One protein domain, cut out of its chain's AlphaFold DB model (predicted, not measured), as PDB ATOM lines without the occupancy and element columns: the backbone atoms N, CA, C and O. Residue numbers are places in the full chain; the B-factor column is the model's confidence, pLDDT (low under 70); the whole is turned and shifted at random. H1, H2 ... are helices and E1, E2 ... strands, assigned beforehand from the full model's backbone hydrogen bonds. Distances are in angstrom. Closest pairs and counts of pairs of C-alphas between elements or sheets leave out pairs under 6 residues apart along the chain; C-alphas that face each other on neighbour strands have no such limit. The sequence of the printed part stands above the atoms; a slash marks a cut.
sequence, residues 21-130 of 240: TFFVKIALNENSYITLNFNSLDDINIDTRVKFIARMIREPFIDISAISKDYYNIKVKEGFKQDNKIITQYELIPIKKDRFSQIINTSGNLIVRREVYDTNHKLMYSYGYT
ATOM      1  N   THR A  21      74.381 -61.861  47.933       81.50
ATOM      2  CA  THR A  21      73.766 -60.522  47.999       81.50
ATOM      3  C   THR A  21      74.100 -59.799  49.292       81.50
ATOM      4  O   THR A  21      74.016 -58.572  49.345       81.50
ATOM      5  N   PHE A  22      74.488 -60.536  50.335       85.81
ATOM      6  CA  PHE A  22      74.813 -59.986  51.642       85.81
ATOM      7  C   PHE A  22      75.939 -60.773  52.310       85.81
ATOM      8  O   PHE A  22      75.941 -62.002  52.283       85.81
ATOM      9  N   PHE A  23      76.857 -60.074  52.970       89.00
ATOM     10  CA  PHE A  23      77.940 -60.688  53.734       89.00
ATOM     11  C   PHE A  23      77.940 -60.216  55.187       89.00
ATOM     12  O   PHE A  23      77.502 -59.108  55.504       89.00
ATOM     13  N   VAL A  24      78.492 -61.049  56.067       90.69
ATOM     14  CA  VAL A  24      78.845 -60.705  57.446       90.69
ATOM     15  C   VAL A  24      80.227 -61.269  57.745       90.69
ATOM     16  O   VAL A  24      80.458 -62.467  57.618       90.69
ATOM     17  N   LYS A  25      81.151 -60.419  58.184       92.50
ATOM     18  CA  LYS A  25      82.487 -60.803  58.639       92.50
ATOM     19  C   LYS A  25      82.667 -60.392  60.092       92.50
ATOM     20  O   LYS A  25      82.429 -59.238  60.425       92.50
ATOM     21  N   ILE A  26      83.087 -61.311  60.954       91.50
ATOM     22  CA  ILE A  26      83.107 -61.117  62.410       91.50
ATOM     23  C   ILE A  26      84.432 -61.626  62.965       91.50
ATOM     24  O   ILE A  26      84.849 -62.734  62.632       91.50
ATOM     25  N   ALA A  27      85.075 -60.851  63.832       92.19
ATOM     26  CA  ALA A  27      86.239 -61.308  64.572       92.19
ATOM     27  C   ALA A  27      85.819 -62.340  65.634       92.19
ATOM     28  O   ALA A  27      84.953 -62.076  66.473       92.19
ATOM     29  N   LEU A  28      86.428 -63.526  65.592       86.50
ATOM     30  CA  LEU A  28      86.189 -64.587  66.574       86.50
ATOM     31  C   LEU A  28      87.122 -64.464  67.778       86.50
ATOM     32  O   LEU A  28      86.732 -64.800  68.889       86.50
ATOM     33  N   ASN A  29      88.355 -64.015  67.546       83.81
ATOM     34  CA  ASN A  29      89.384 -63.820  68.563       83.81
ATOM     35  C   ASN A  29      90.447 -62.834  68.058       83.81
ATOM     36  O   ASN A  29      90.196 -62.078  67.112       83.81
ATOM     37  N   GLU A  30      91.634 -62.824  68.677       78.12
ATOM     38  CA  GLU A  30      92.681 -61.879  68.299       78.12
ATOM     39  C   GLU A  30      93.140 -61.970  66.838       78.12
ATOM     40  O   GLU A  30      93.384 -60.941  66.209       78.12
ATOM     41  N   ASN A  31      93.109 -63.170  66.260       84.88
ATOM     42  CA  ASN A  31      93.789 -63.477  65.006       84.88
ATOM     43  C   ASN A  31      92.877 -64.065  63.921       84.88
ATOM     44  O   ASN A  31      93.337 -64.277  62.801       84.88
ATOM     45  N   SER A  32      91.608 -64.363  64.217       88.19
ATOM     46  CA  SER A  32      90.718 -65.037  63.266       88.19
ATOM     47  C   SER A  32      89.379 -64.338  63.060       88.19
ATOM     48  O   SER A  32      88.824 -63.681  63.947       88.19
ATOM     49  N   TYR A  33      88.851 -64.525  61.851       90.44
ATOM     50  CA  TYR A  33      87.555 -64.028  61.412       90.44
ATOM     51  C   TYR A  33      86.720 -65.174  60.860       90.44
ATOM     52  O   TYR A  33      87.248 -66.068  60.201       90.44
ATOM     53  N   ILE A  34      85.409 -65.091  61.058       88.31
ATOM     54  CA  ILE A  34      84.434 -65.844  60.274       88.31
ATOM     55  C   ILE A  34      83.832 -64.916  59.225       88.31
ATOM     56  O   ILE A  34      83.529 -63.763  59.530       88.31
ATOM     57  N   THR A  35      83.681 -65.408  57.997       89.06
ATOM     58  CA  THR A  35      82.931 -64.725  56.937       89.06
ATOM     59  C   THR A  35      81.761 -65.608  56.548       89.06
ATOM     60  O   THR A  35      81.920 -66.812  56.362       89.06
ATOM     61  N   LEU A  36      80.587 -65.005  56.487       85.50
ATOM     62  CA  LEU A  36      79.320 -65.640  56.189       85.50
ATOM     63  C   LEU A  36      78.710 -64.892  55.016       85.50
ATOM     64  O   LEU A  36      78.478 -63.687  55.120       85.50
ATOM     65  N   ASN A  37      78.433 -65.605  53.936       84.38
ATOM     66  CA  ASN A  37      77.827 -65.032  52.748       84.38
ATOM     67  C   ASN A  37      76.433 -65.615  52.542       84.38
ATOM     68  O   ASN A  37      76.181 -66.789  52.825       84.38
ATOM     69  N   PHE A  38      75.519 -64.770  52.083       78.31
ATOM     70  CA  PHE A  38      74.099 -65.062  52.009       78.31
ATOM     71  C   PHE A  38      73.568 -64.677  50.629       78.31
ATOM     72  O   PHE A  38      73.742 -63.543  50.184       78.31
ATOM     73  N   ASN A  39      72.843 -65.596  49.989       73.81
ATOM     74  CA  ASN A  39      72.040 -65.287  48.800       73.81
ATOM     75  C   ASN A  39      70.830 -64.421  49.175       73.81
ATOM     76  O   ASN A  39      70.433 -63.528  48.434       73.81
ATOM     77  N   SER A  40      70.258 -64.682  50.352       67.81
ATOM     78  CA  SER A  40      69.255 -63.859  51.018       67.81
ATOM     79  C   SER A  40      69.305 -64.133  52.521       67.81
ATOM     80  O   SER A  40      69.546 -65.260  52.954       67.81
ATOM     81  N   LEU A  41      69.025 -63.119  53.339       63.50
ATOM     82  CA  LEU A  41      68.858 -63.294  54.789       63.50
ATOM     83  C   LEU A  41      67.550 -64.017  55.167       63.50
ATOM     84  O   LEU A  41      67.359 -64.366  56.338       63.50
ATOM     85  N   ASP A  42      66.683 -64.263  54.185       63.09
ATOM     86  CA  ASP A  42      65.427 -65.007  54.316       63.09
ATOM     87  C   ASP A  42      65.518 -66.441  53.764       63.09
ATOM     88  O   ASP A  42      64.545 -67.187  53.826       63.09
ATOM     89  N   ASP A  43      66.685 -66.860  53.260       60.25
ATOM     90  CA  ASP A  43      66.891 -68.195  52.683       60.25
ATOM     91  C   ASP A  43      66.724 -69.289  53.740       60.25
ATOM     92  O   ASP A  43      67.507 -69.354  54.675       60.25
ATOM     93  N   ILE A  44      65.752 -70.187  53.603       53.94
ATOM     94  CA  ILE A  44      65.384 -71.202  54.604       53.94
ATOM     95  C   ILE A  44      66.531 -72.193  54.913       53.94
ATOM     96  O   ILE A  44      66.600 -72.680  56.040       53.94
ATOM     97  N   ASN A  45      67.512 -72.380  54.022       53.94
ATOM     98  CA  ASN A  45      68.486 -73.486  54.093       53.94
ATOM     99  C   ASN A  45      69.721 -73.277  54.995       53.94
ATOM    100  O   ASN A  45      70.506 -74.198  55.197       53.94
ATOM    101  N   ILE A  46      69.927 -72.083  55.549       60.66
ATOM    102  CA  ILE A  46      71.093 -71.781  56.408       60.66
ATOM    103  C   ILE A  46      70.825 -72.175  57.873       60.66
ATOM    104  O   ILE A  46      69.718 -71.924  58.359       60.66
ATOM    105  N   ASP A  47      71.837 -72.700  58.590       66.56
ATOM    106  CA  ASP A  47      71.773 -72.970  60.043       66.56
ATOM    107  C   ASP A  47      71.172 -71.757  60.775       66.56
ATOM    108  O   ASP A  47      71.614 -70.607  60.635       66.56
ATOM    109  N   THR A  48      70.120 -72.016  61.546       66.94
ATOM    110  CA  THR A  48      69.318 -71.001  62.231       66.94
ATOM    111  C   THR A  48      70.147 -70.134  63.178       66.94
ATOM    112  O   THR A  48      69.841 -68.951  63.331       66.94
ATOM    113  N   ARG A  49      71.233 -70.661  63.755       67.12
ATOM    114  CA  ARG A  49      72.142 -69.922  64.647       67.12
ATOM    115  C   ARG A  49      73.010 -68.929  63.885       67.12
ATOM    116  O   ARG A  49      73.182 -67.799  64.333       67.12
ATOM    117  N   VAL A  50      73.510 -69.316  62.714       68.25
ATOM    118  CA  VAL A  50      74.316 -68.445  61.842       68.25
ATOM    119  C   VAL A  50      73.466 -67.283  61.328       68.25
ATOM    120  O   VAL A  50      73.874 -66.123  61.416       68.25
ATOM    121  N   LYS A  51      72.233 -67.574  60.892       69.81
ATOM    122  CA  LYS A  51      71.245 -66.538  60.556       69.81
ATOM    123  C   LYS A  51      70.936 -65.625  61.729       69.81
ATOM    124  O   LYS A  51      70.814 -64.418  61.549       69.81
ATOM    125  N   PHE A  52      70.766 -66.197  62.918       69.94
ATOM    126  CA  PHE A  52      70.466 -65.429  64.117       69.94
ATOM    127  C   PHE A  52      71.590 -64.436  64.427       69.94
ATOM    128  O   PHE A  52      71.308 -63.257  64.610       69.94
ATOM    129  N   ILE A  53      72.855 -64.867  64.384       70.38
ATOM    130  CA  ILE A  53      74.014 -63.983  64.582       70.38
ATOM    131  C   ILE A  53      74.042 -62.874  63.522       70.38
ATOM    132  O   ILE A  53      74.159 -61.700  63.871       70.38
ATOM    133  N   ALA A  54      73.864 -63.218  62.242       75.00
ATOM    134  CA  ALA A  54      73.827 -62.238  61.156       75.00
ATOM    135  C   ALA A  54      72.705 -61.199  61.339       75.00
ATOM    136  O   ALA A  54      72.927 -60.004  61.150       75.00
ATOM    137  N   ARG A  55      71.514 -61.635  61.768       73.38
ATOM    138  CA  ARG A  55      70.369 -60.756  62.059       73.38
ATOM    139  C   ARG A  55      70.584 -59.891  63.300       73.38
ATOM    140  O   ARG A  55      70.138 -58.753  63.307       73.38
ATOM    141  N   MET A  56      71.258 -60.409  64.325       71.69
ATOM    142  CA  MET A  56      71.544 -59.672  65.562       71.69
ATOM    143  C   MET A  56      72.589 -58.573  65.366       71.69
ATOM    144  O   MET A  56      72.500 -57.531  66.007       71.69
ATOM    145  N   ILE A  57      73.577 -58.802  64.495       77.06
ATOM    146  CA  ILE A  57      74.623 -57.817  64.183       77.06
ATOM    147  C   ILE A  57      74.111 -56.763  63.196       77.06
ATOM    148  O   ILE A  57      74.518 -55.602  63.258       77.06
ATOM    149  N   ARG A  58      73.221 -57.154  62.276       80.88
ATOM    150  CA  ARG A  58      72.686 -56.247  61.263       80.88
ATOM    151  C   ARG A  58      71.690 -55.269  61.878       80.88
ATOM    152  O   ARG A  58      70.552 -55.616  62.178       80.88
ATOM    153  N   GLU A  59      72.071 -54.001  61.893       83.19
ATOM    154  CA  GLU A  59      71.127 -52.891  61.986       83.19
ATOM    155  C   GLU A  59      70.804 -52.426  60.559       83.19
ATOM    156  O   GLU A  59      71.718 -52.032  59.827       83.19
ATOM    157  N   PRO A  60      69.548 -52.549  60.097       83.44
ATOM    158  CA  PRO A  60      69.208 -52.246  58.711       83.44
ATOM    159  C   PRO A  60      69.201 -50.743  58.427       83.44
ATOM    160  O   PRO A  60      69.508 -50.342  57.310       83.44
ATOM    161  N   PHE A  61      68.881 -49.917  59.419       89.38
ATOM    162  CA  PHE A  61      68.737 -48.479  59.248       89.38
ATOM    163  C   PHE A  61      69.497 -47.721  60.326       89.38
ATOM    164  O   PHE A  61      69.681 -48.224  61.435       89.38
ATOM    165  N   ILE A  62      69.910 -46.503  59.991       90.06
ATOM    166  CA  ILE A  62      70.538 -45.576  60.924       90.06
ATOM    167  C   ILE A  62      70.094 -44.149  60.634       90.06
ATOM    168  O   ILE A  62      69.943 -43.758  59.477       90.06
ATOM    169  N   ASP A  63      69.916 -43.381  61.702       89.75
ATOM    170  CA  ASP A  63      69.791 -41.933  61.636       89.75
ATOM    171  C   ASP A  63      71.116 -41.304  62.076       89.75
ATOM    172  O   ASP A  63      71.426 -41.223  63.266       89.75
ATOM    173  N   ILE A  64      71.921 -40.881  61.100       90.19
ATOM    174  CA  ILE A  64      73.210 -40.230  61.362       90.19
ATOM    175  C   ILE A  64      73.019 -38.896  62.096       90.19
ATOM    176  O   ILE A  64      73.891 -38.495  62.864       90.19
ATOM    177  N   SER A  65      71.884 -38.217  61.898       88.06
ATOM    178  CA  SER A  65      71.629 -36.910  62.511       88.06
ATOM    179  C   SER A  65      71.426 -36.994  64.026       88.06
ATOM    180  O   SER A  65      71.736 -36.038  64.736       88.06
ATOM    181  N   ALA A  66      70.995 -38.157  64.525       87.38
ATOM    182  CA  ALA A  66      70.832 -38.433  65.948       87.38
ATOM    183  C   ALA A  66      72.156 -38.754  66.672       87.38
ATOM    184  O   ALA A  66      72.184 -38.819  67.902       87.38
ATOM    185  N   ILE A  67      73.263 -38.960  65.945       90.75
ATOM    186  CA  ILE A  67      74.564 -39.264  66.555       90.75
ATOM    187  C   ILE A  67      75.151 -37.987  67.166       90.75
ATOM    188  O   ILE A  67      75.400 -36.997  66.476       90.75
ATOM    189  N   SER A  68      75.421 -38.019  68.475       91.00
ATOM    190  CA  SER A  68      75.961 -36.862  69.191       91.00
ATOM    191  C   SER A  68      77.395 -36.525  68.761       91.00
ATOM    192  O   SER A  68      78.325 -37.327  68.892       91.00
ATOM    193  N   LYS A  69      77.579 -35.277  68.319       94.00
ATOM    194  CA  LYS A  69      78.884 -34.697  67.966       94.00
ATOM    195  C   LYS A  69      79.777 -34.431  69.183       94.00
ATOM    196  O   LYS A  69      80.967 -34.197  69.010       94.00
ATOM    197  N   ASP A  70      79.240 -34.526  70.401       94.94
ATOM    198  CA  ASP A  70      80.026 -34.399  71.638       94.94
ATOM    199  C   ASP A  70      80.933 -35.614  71.875       94.94
ATOM    200  O   ASP A  70      81.900 -35.541  72.639       94.94
ATOM    201  N   TYR A  71      80.628 -36.741  71.222       96.25
ATOM    202  CA  TYR A  71      81.370 -37.995  71.364       96.25
ATOM    203  C   TYR A  71      82.089 -38.426  70.084       96.25
ATOM    204  O   TYR A  71      83.056 -39.186  70.176       96.25
ATOM    205  N   TYR A  72      81.679 -37.926  68.914       97.62
ATOM    206  CA  TYR A  72      82.222 -38.343  67.620       97.62
ATOM    207  C   TYR A  72      82.592 -37.160  66.726       97.62
ATOM    208  O   TYR A  72      81.822 -36.221  66.548       97.62
ATOM    209  N   ASN A  73      83.745 -37.276  66.073       97.38
ATOM    210  CA  ASN A  73      84.048 -36.541  64.858       97.38
ATOM    211  C   ASN A  73      83.469 -37.308  63.659       97.38
ATOM    212  O   ASN A  73      83.782 -38.485  63.469       97.38
ATOM    213  N   ILE A  74      82.634 -36.642  62.861       96.75
ATOM    214  CA  ILE A  74      81.909 -37.247  61.738       96.75
ATOM    215  C   ILE A  74      82.471 -36.682  60.437       96.75
ATOM    216  O   ILE A  74      82.310 -35.493  60.157       96.75
ATOM    217  N   LYS A  75      83.109 -37.528  59.625       96.81
ATOM    218  CA  LYS A  75      83.531 -37.166  58.264       96.81
ATOM    219  C   LYS A  75      82.565 -37.761  57.254       96.81
ATOM    220  O   LYS A  75      82.179 -38.920  57.386       96.81
ATOM    221  N   VAL A  76      82.219 -36.982  56.235       96.31
ATOM    222  CA  VAL A  76      81.256 -37.375  55.202       96.31
ATOM    223  C   VAL A  76      81.945 -37.392  53.845       96.31
ATOM    224  O   VAL A  76      82.685 -36.469  53.505       96.31
ATOM    225  N   LYS A  77      81.709 -38.455  53.076       94.00
ATOM    226  CA  LYS A  77      82.106 -38.585  51.673       94.00
ATOM    227  C   LYS A  77      80.867 -38.938  50.861       94.00
ATOM    228  O   LYS A  77      80.325 -40.034  50.993       94.00
ATOM    229  N   GLU A  78      80.418 -38.002  50.042       88.31
ATOM    230  CA  GLU A  78      79.234 -38.166  49.202       88.31
ATOM    231  C   GLU A  78      79.610 -38.635  47.793       88.31
ATOM    232  O   GLU A  78      80.708 -38.366  47.302       88.31
ATOM    233  N   GLY A  79      78.664 -39.286  47.112       75.19
ATOM    234  CA  GLY A  79      78.633 -39.261  45.650       75.19
ATOM    235  C   GLY A  79      79.237 -40.456  44.917       75.19
ATOM    236  O   GLY A  79      79.511 -40.329  43.724       75.19
ATOM    237  N   PHE A  80      79.395 -41.624  45.552       86.81
ATOM    238  CA  PHE A  80      79.668 -42.857  44.799       86.81
ATOM    239  C   PHE A  80      78.383 -43.644  44.535       86.81
ATOM    240  O   PHE A  80      77.451 -43.638  45.340       86.81
ATOM    241  N   LYS A  81      78.310 -44.293  43.369       86.31
ATOM    242  CA  LYS A  81      77.155 -45.100  42.961       86.31
ATOM    243  C   LYS A  81      77.428 -46.583  43.185       86.31
ATOM    244  O   LYS A  81      78.471 -47.079  42.769       86.31
ATOM    245  N   GLN A  82      76.464 -47.281  43.775       84.00
ATOM    246  CA  GLN A  82      76.420 -48.742  43.876       84.00
ATOM    247  C   GLN A  82      74.979 -49.182  43.604       84.00
ATOM    248  O   GLN A  82      74.062 -48.607  44.182       84.00
ATOM    249  N   ASP A  83      74.773 -50.149  42.706       85.06
ATOM    250  CA  ASP A  83      73.434 -50.644  42.334       85.06
ATOM    251  C   ASP A  83      72.437 -49.519  41.978       85.06
ATOM    252  O   ASP A  83      71.334 -49.428  42.511       85.06
ATOM    253  N   ASN A  84      72.876 -48.569  41.141       86.69
ATOM    254  CA  ASN A  84      72.129 -47.359  40.757       86.69
ATOM    255  C   ASN A  84      71.668 -46.447  41.914       86.69
ATOM    256  O   ASN A  84      70.970 -45.462  41.671       86.69
ATOM    257  N   LYS A  85      72.103 -46.704  43.150       89.38
ATOM    258  CA  LYS A  85      71.827 -45.874  44.325       89.38
ATOM    259  C   LYS A  85      72.996 -44.951  44.622       89.38
ATOM    260  O   LYS A  85      74.158 -45.301  44.414       89.38
ATOM    261  N   ILE A  86      72.672 -43.754  45.107       91.94
ATOM    262  CA  ILE A  86      73.662 -42.803  45.615       91.94
ATOM    263  C   ILE A  86      74.034 -43.243  47.021       91.94
ATOM    264  O   ILE A  86      73.166 -43.353  47.888       91.94
ATOM    265  N   ILE A  87      75.322 -43.476  47.232       94.69
ATOM    266  CA  ILE A  87      75.854 -43.889  48.517       94.69
ATOM    267  C   ILE A  87      76.588 -42.722  49.168       94.69
ATOM    268  O   ILE A  87      77.379 -42.020  48.531       94.69
ATOM    269  N   THR A  88      76.324 -42.534  50.458       95.88
ATOM    270  CA  THR A  88      77.071 -41.624  51.329       95.88
ATOM    271  C   THR A  88      77.851 -42.444  52.343       95.88
ATOM    272  O   THR A  88      77.279 -43.308  53.003       95.88
ATOM    273  N   GLN A  89      79.151 -42.190  52.463       97.19
ATOM    274  CA  GLN A  89      80.002 -42.802  53.478       97.19
ATOM    275  C   GLN A  89      80.198 -41.838  54.649       97.19
ATOM    276  O   GLN A  89      80.596 -40.687  54.465       97.19
ATOM    277  N   TYR A  90      79.992 -42.354  55.854       97.56
ATOM    278  CA  TYR A  90      80.238 -41.689  57.122       97.56
ATOM    279  C   TYR A  90      81.377 -42.395  57.851       97.56
ATOM    280  O   TYR A  90      81.305 -43.595  58.108       97.56
ATOM    281  N   GLU A  91      82.419 -41.653  58.213       97.88
ATOM    282  CA  GLU A  91      83.457 -42.113  59.135       97.88
ATOM    283  C   GLU A  91      83.191 -41.478  60.504       97.88
ATOM    284  O   GLU A  91      83.294 -40.261  60.671       97.88
ATOM    285  N   LEU A  92      82.815 -42.313  61.471       97.88
ATOM    286  CA  LEU A  92      82.399 -41.938  62.819       97.88
ATOM    287  C   LEU A  92      83.539 -42.271  63.785       97.88
ATOM    288  O   LEU A  92      83.716 -43.422  64.196       97.88
ATOM    289  N   ILE A  93      84.345 -41.264  64.114       97.62
ATOM    290  CA  ILE A  93      85.576 -41.423  64.891       97.62
ATOM    291  C   ILE A  93      85.345 -40.881  66.306       97.62
ATOM    292  O   ILE A  93      85.103 -39.682  66.451       97.62
ATOM    293  N   PRO A  94      85.434 -41.710  67.360       97.56
ATOM    294  CA  PRO A  94      85.335 -41.245  68.736       97.56
ATOM    295  C   PRO A  94      86.353 -40.142  69.048       97.56
ATOM    296  O   PRO A  94      87.533 -40.261  68.716       97.56
ATOM    297  N   ILE A  95      85.914 -39.082  69.729       97.38
ATOM    298  CA  ILE A  95      86.800 -37.994  70.187       97.38
ATOM    299  C   ILE A  95      87.771 -38.509  71.261       97.38
ATOM    300  O   ILE A  95      88.907 -38.045  71.370       97.38
ATOM    301  N   LYS A  96      87.332 -39.492  72.053       96.19
ATOM    302  CA  LYS A  96      88.127 -40.182  73.074       96.19
ATOM    303  C   LYS A  96      88.266 -41.658  72.715       96.19
ATOM    304  O   LYS A  96      87.393 -42.236  72.083       96.19
ATOM    305  N   LYS A  97      89.336 -42.304  73.187       95.56
ATOM    306  CA  LYS A  97      89.536 -43.761  73.060       95.56
ATOM    307  C   LYS A  97      88.683 -44.553  74.067       95.56
ATOM    308  O   LYS A  97      89.211 -45.356  74.826       95.56
ATOM    309  N   ASP A  98      87.385 -44.276  74.128       95.81
ATOM    310  CA  ASP A  98      86.428 -44.932  75.033       95.81
ATOM    311  C   ASP A  98      85.324 -45.706  74.294       95.81
ATOM    312  O   ASP A  98      84.450 -46.305  74.917       95.81
ATOM    313  N   ARG A  99      85.376 -45.723  72.961       96.44
ATOM    314  CA  ARG A  99      84.366 -46.283  72.062       96.44
ATOM    315  C   ARG A  99      85.021 -46.845  70.812       96.44
ATOM    316  O   ARG A  99      86.159 -46.501  70.494       96.44
ATOM    317  N   PHE A 100      84.290 -47.685  70.092       97.56
ATOM    318  CA  PHE A 100      84.732 -48.192  68.797       97.56
ATOM    319  C   PHE A 100      84.376 -47.206  67.684       97.56
ATOM    320  O   PHE A 100      83.328 -46.555  67.721       97.56
ATOM    321  N   SER A 101      85.267 -47.095  66.702       98.19
ATOM    322  CA  SER A 101      85.049 -46.281  65.504       98.19
ATOM    323  C   SER A 101      84.287 -47.067  64.451       98.19
ATOM    324  O   SER A 101      84.331 -48.298  64.445       98.19
ATOM    325  N   GLN A 102      83.556 -46.372  63.583       97.94
ATOM    326  CA  GLN A 102      82.722 -47.033  62.583       97.94
ATOM    327  C   GLN A 102      82.803 -46.344  61.225       97.94
ATOM    328  O   GLN A 102      82.889 -45.119  61.145       97.94
ATOM    329  N   ILE A 103      82.741 -47.140  60.160       97.81
ATOM    330  CA  ILE A 103      82.545 -46.668  58.787       97.81
ATOM    331  C   ILE A 103      81.187 -47.183  58.328       97.81
ATOM    332  O   ILE A 103      80.921 -48.385  58.400       97.81
ATOM    333  N   ILE A 104      80.310 -46.280  57.897       97.06
ATOM    334  CA  ILE A 104      78.937 -46.609  57.510       97.06
ATOM    335  C   ILE A 104      78.641 -46.018  56.140       97.06
ATOM    336  O   ILE A 104      78.677 -44.806  55.961       97.06
ATOM    337  N   ASN A 105      78.290 -46.882  55.197       95.88
ATOM    338  CA  ASN A 105      77.810 -46.497  53.879       95.88
ATOM    339  C   ASN A 105      76.292 -46.607  53.867       95.88
ATOM    340  O   ASN A 105      75.759 -47.667  54.205       95.88
ATOM    341  N   THR A 106      75.598 -45.549  53.456       94.44
ATOM    342  CA  THR A 106      74.134 -45.528  53.410       94.44
ATOM    343  C   THR A 106      73.588 -45.100  52.056       94.44
ATOM    344  O   THR A 106      74.208 -44.322  51.335       94.44
ATOM    345  N   SER A 107      72.393 -45.592  51.738       92.69
ATOM    346  CA  SER A 107      71.521 -45.060  50.687       92.69
ATOM    347  C   SER A 107      70.281 -44.493  51.375       92.69
ATOM    348  O   SER A 107      69.406 -45.250  51.802       92.69
ATOM    349  N   GLY A 108      70.221 -43.172  51.557       90.25
ATOM    350  CA  GLY A 108      69.298 -42.574  52.528       90.25
ATOM    351  C   GLY A 108      69.636 -43.059  53.944       90.25
ATOM    352  O   GLY A 108      70.793 -42.979  54.354       90.25
ATOM    353  N   ASN A 109      68.655 -43.626  54.654       90.44
ATOM    354  CA  ASN A 109      68.847 -44.190  56.002       90.44
ATOM    355  C   ASN A 109      69.184 -45.691  56.001       90.44
ATOM    356  O   ASN A 109      69.485 -46.247  57.055       90.44
ATOM    357  N   LEU A 110      69.109 -46.371  54.850       91.62
ATOM    358  CA  LEU A 110      69.446 -47.792  54.730       91.62
ATOM    359  C   LEU A 110      70.960 -47.968  54.833       91.62
ATOM    360  O   LEU A 110      71.698 -47.418  54.015       91.62
ATOM    361  N   ILE A 111      71.413 -48.779  55.788       92.94
ATOM    362  CA  ILE A 111      72.814 -49.191  55.877       92.94
ATOM    363  C   ILE A 111      73.101 -50.172  54.741       92.94
ATOM    364  O   ILE A 111      72.570 -51.283  54.705       92.94
ATOM    365  N   VAL A 112      73.980 -49.759  53.834       93.06
ATOM    366  CA  VAL A 112      74.466 -50.567  52.713       93.06
ATOM    367  C   VAL A 112      75.690 -51.375  53.119       93.06
ATOM    368  O   VAL A 112      75.807 -52.544  52.761       93.06
ATOM    369  N   ARG A 113      76.584 -50.765  53.898       94.50
ATOM    370  CA  ARG A 113      77.740 -51.427  54.503       94.50
ATOM    371  C   ARG A 113      78.052 -50.776  55.838       94.50
ATOM    372  O   ARG A 113      77.938 -49.562  55.973       94.50
ATOM    373  N   ARG A 114      78.470 -51.576  56.809       96.44
ATOM    374  CA  ARG A 114      78.959 -51.106  58.103       96.44
ATOM    375  C   ARG A 114      80.208 -51.866  58.480       96.44
ATOM    376  O   ARG A 114      80.272 -53.077  58.297       96.44
ATOM    377  N   GLU A 115      81.164 -51.148  59.038       97.50
ATOM    378  CA  GLU A 115      82.408 -51.672  59.579       97.50
ATOM    379  C   GLU A 115      82.617 -51.059  60.957       97.50
ATOM    380  O   GLU A 115      82.411 -49.858  61.141       97.50
ATOM    381  N   VAL A 116      82.994 -51.880  61.931       97.19
ATOM    382  CA  VAL A 116      83.234 -51.451  63.311       97.19
ATOM    383  C   VAL A 116      84.637 -51.849  63.709       97.19
ATOM    384  O   VAL A 116      85.018 -53.006  63.544       97.19
ATOM    385  N   TYR A 117      85.387 -50.896  64.248       97.81
ATOM    386  CA  TYR A 117      86.794 -51.042  64.587       97.81
ATOM    387  C   TYR A 117      87.049 -50.690  66.046       97.81
ATOM    388  O   TYR A 117      86.573 -49.659  66.529       97.81
ATOM    389  N   ASP A 118      87.840 -51.512  66.731       97.06
ATOM    390  CA  ASP A 118      88.268 -51.210  68.093       97.06
ATOM    391  C   ASP A 118      89.237 -50.011  68.158       97.06
ATOM    392  O   ASP A 118      89.575 -49.370  67.157       97.06
ATOM    393  N   THR A 119      89.705 -49.693  69.365       96.06
ATOM    394  CA  THR A 119      90.640 -48.585  69.612       96.06
ATOM    395  C   THR A 119      92.052 -48.815  69.062       96.06
ATOM    396  O   THR A 119      92.855 -47.879  69.063       96.06
ATOM    397  N   ASN A 120      92.351 -50.031  68.600       94.50
ATOM    398  CA  ASN A 120      93.597 -50.433  67.951       94.50
ATOM    399  C   ASN A 120      93.428 -50.584  66.427       94.50
ATOM    400  O   ASN A 120      94.321 -51.104  65.761       94.50
ATOM    401  N   HIS A 121      92.302 -50.119  65.869       95.12
ATOM    402  CA  HIS A 121      91.941 -50.227  64.451       95.12
ATOM    403  C   HIS A 121      91.766 -51.659  63.938       95.12
ATOM    404  O   HIS A 121      91.781 -51.903  62.729       95.12
ATOM    405  N   LYS A 122      91.538 -52.620  64.832       95.12
ATOM    406  CA  LYS A 122      91.156 -53.964  64.430       95.12
ATOM    407  C   LYS A 122      89.689 -53.984  64.031       95.12
ATOM    408  O   LYS A 122      88.832 -53.493  64.762       95.12
ATOM    409  N   LEU A 123      89.394 -54.604  62.891       96.06
ATOM    410  CA  LEU A 123      88.023 -54.846  62.462       96.06
ATOM    411  C   LEU A 123      87.347 -55.823  63.434       96.06
ATOM    412  O   LEU A 123      87.764 -56.966  63.578       96.06
ATOM    413  N   MET A 124      86.280 -55.386  64.084       95.31
ATOM    414  CA  MET A 124      85.504 -56.201  65.014       95.31
ATOM    415  C   MET A 124      84.421 -56.968  64.274       95.31
ATOM    416  O   MET A 124      84.286 -58.183  64.422       95.31
ATOM    417  N   TYR A 125      83.683 -56.267  63.421       94.31
ATOM    418  CA  TYR A 125      82.786 -56.880  62.462       94.31
ATOM    419  C   TYR A 125      82.509 -55.937  61.294       94.31
ATOM    420  O   TYR A 125      82.694 -54.723  61.379       94.31
ATOM    421  N   SER A 126      82.034 -56.518  60.202       95.44
ATOM    422  CA  SER A 126      81.474 -55.796  59.070       95.44
ATOM    423  C   SER A 126      80.323 -56.574  58.460       95.44
ATOM    424  O   SER A 126      80.282 -57.801  58.542       95.44
ATOM    425  N   TYR A 127      79.391 -55.867  57.847       93.25
ATOM    426  CA  TYR A 127      78.346 -56.467  57.030       93.25
ATOM    427  C   TYR A 127      77.949 -55.518  55.912       93.25
ATOM    428  O   TYR A 127      78.178 -54.310  56.007       93.25
ATOM    429  N   GLY A 128      77.315 -56.046  54.875       92.19
ATOM    430  CA  GLY A 128      76.772 -55.211  53.817       92.19
ATOM    431  C   GLY A 128      76.294 -55.987  52.607       92.19
ATOM    432  O   GLY A 128      76.405 -57.211  52.553       92.19
ATOM    433  N   TYR A 129      75.774 -55.240  51.641       89.75
ATOM    434  CA  TYR A 129      75.379 -55.760  50.338       89.75
ATOM    435  C   TYR A 129      76.556 -55.724  49.367       89.75
ATOM    436  O   TYR A 129      77.270 -54.723  49.269       89.75
ATOM    437  N   THR A 130      76.747 -56.823  48.656       84.06
ATOM    438  CA  THR A 130      77.808 -57.033  47.659       84.06
ATOM    439  C   THR A 130      77.377 -56.556  46.278       84.06
ATOM    440  O   THR A 130      78.109 -55.808  45.638       84.06
TER     441      THR A 130
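This is residues 21 to 130 of the 240 residues of the protein "MucB_RseB_C domain-containing protein" of Calditerrivibrio nitroreducens (UniProt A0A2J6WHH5). One twisted, curled sheet of seven strands forms a wall, with the single helix H1 laid across one face near the E2 edge; residues 58 to 71 then run over that same face to E3 at the opposite edge. The sheet, in the order E2 E1 E7 E6 E5 E4 E3, is antiparallel throughout. The printed part has 110 residues with one named helix and seven named strands, in the order E1 E2 H1 E3 E4 E5 E6 E7, and its class is mostly strand. It is compact, with a radius of gyration of the C-alphas of 14.7 A, and only just flat, spanning 44 by 37 by 20 A.

E1, residues 22 to 27, and E2, residues 33 to 38, form a hairpin, with N 24 and O 36 2.8 A apart, within hydrogen-bond range. H1, residues 48 to 57, is on the sheet at a height of 9.8 A, making two layers, a helix on one face of a sheet. It lies over E1 and only just over E2, where 3 of its C-alphas fall, and runs across the strands, at 83 degrees to E1 on the local plane. The closest C-alphas of E1 and H1, those of Val 24 and Ala 54, are 6.4 A apart. In H1 every O i to N i+4 pair is within hydrogen-bond range. E3, residues 72 to 82, E4, 85 to 94, E5, 101 to 107, E6, 110 to 117, and E7, 123 to 129, form a meander, each strand the antiparallel neighbour of the one before. Pairs within hydrogen-bond range are N 75 and O 91 at 2.9 A for E3 and E4, N 90 and O 104 at 2.8 A for E4 and E5, N 103 and O 115 at 2.9 A for E5 and E6, and N 116 and O 125 at 2.9 A for E6 and E7. E7 is also the antiparallel neighbour of E1, at 176 degrees, with N 25 and O 126 2.8 A apart. E2 and E3, the edge strands, are apart.

E1 begins at C-alpha 22, (74.813, -59.986, 51.642), and is 17.3 A long; E2 is 16.4 A and H1 14.3 A. E3, 26.6 A long, starts at C-alpha 72, (82.222, -38.343, 67.620), and bends by 71 degrees at residue 79. E4 is 28.3 A, E5 20.1 A and E6 20.2 A; E6 bends by 60 degrees at residue 113. E7, 17.5 A, ends at C-alpha 129, (75.379, -55.760, 50.338).

The two C-alphas farthest apart, those of Asn 45 and Asp 70, are 44.4 A apart. The printed part has no cut. The link from H1 to E3, 14 residues, is long. The mean pLDDT of the printed part is 87.5, and residues 40 to 52 are under 70.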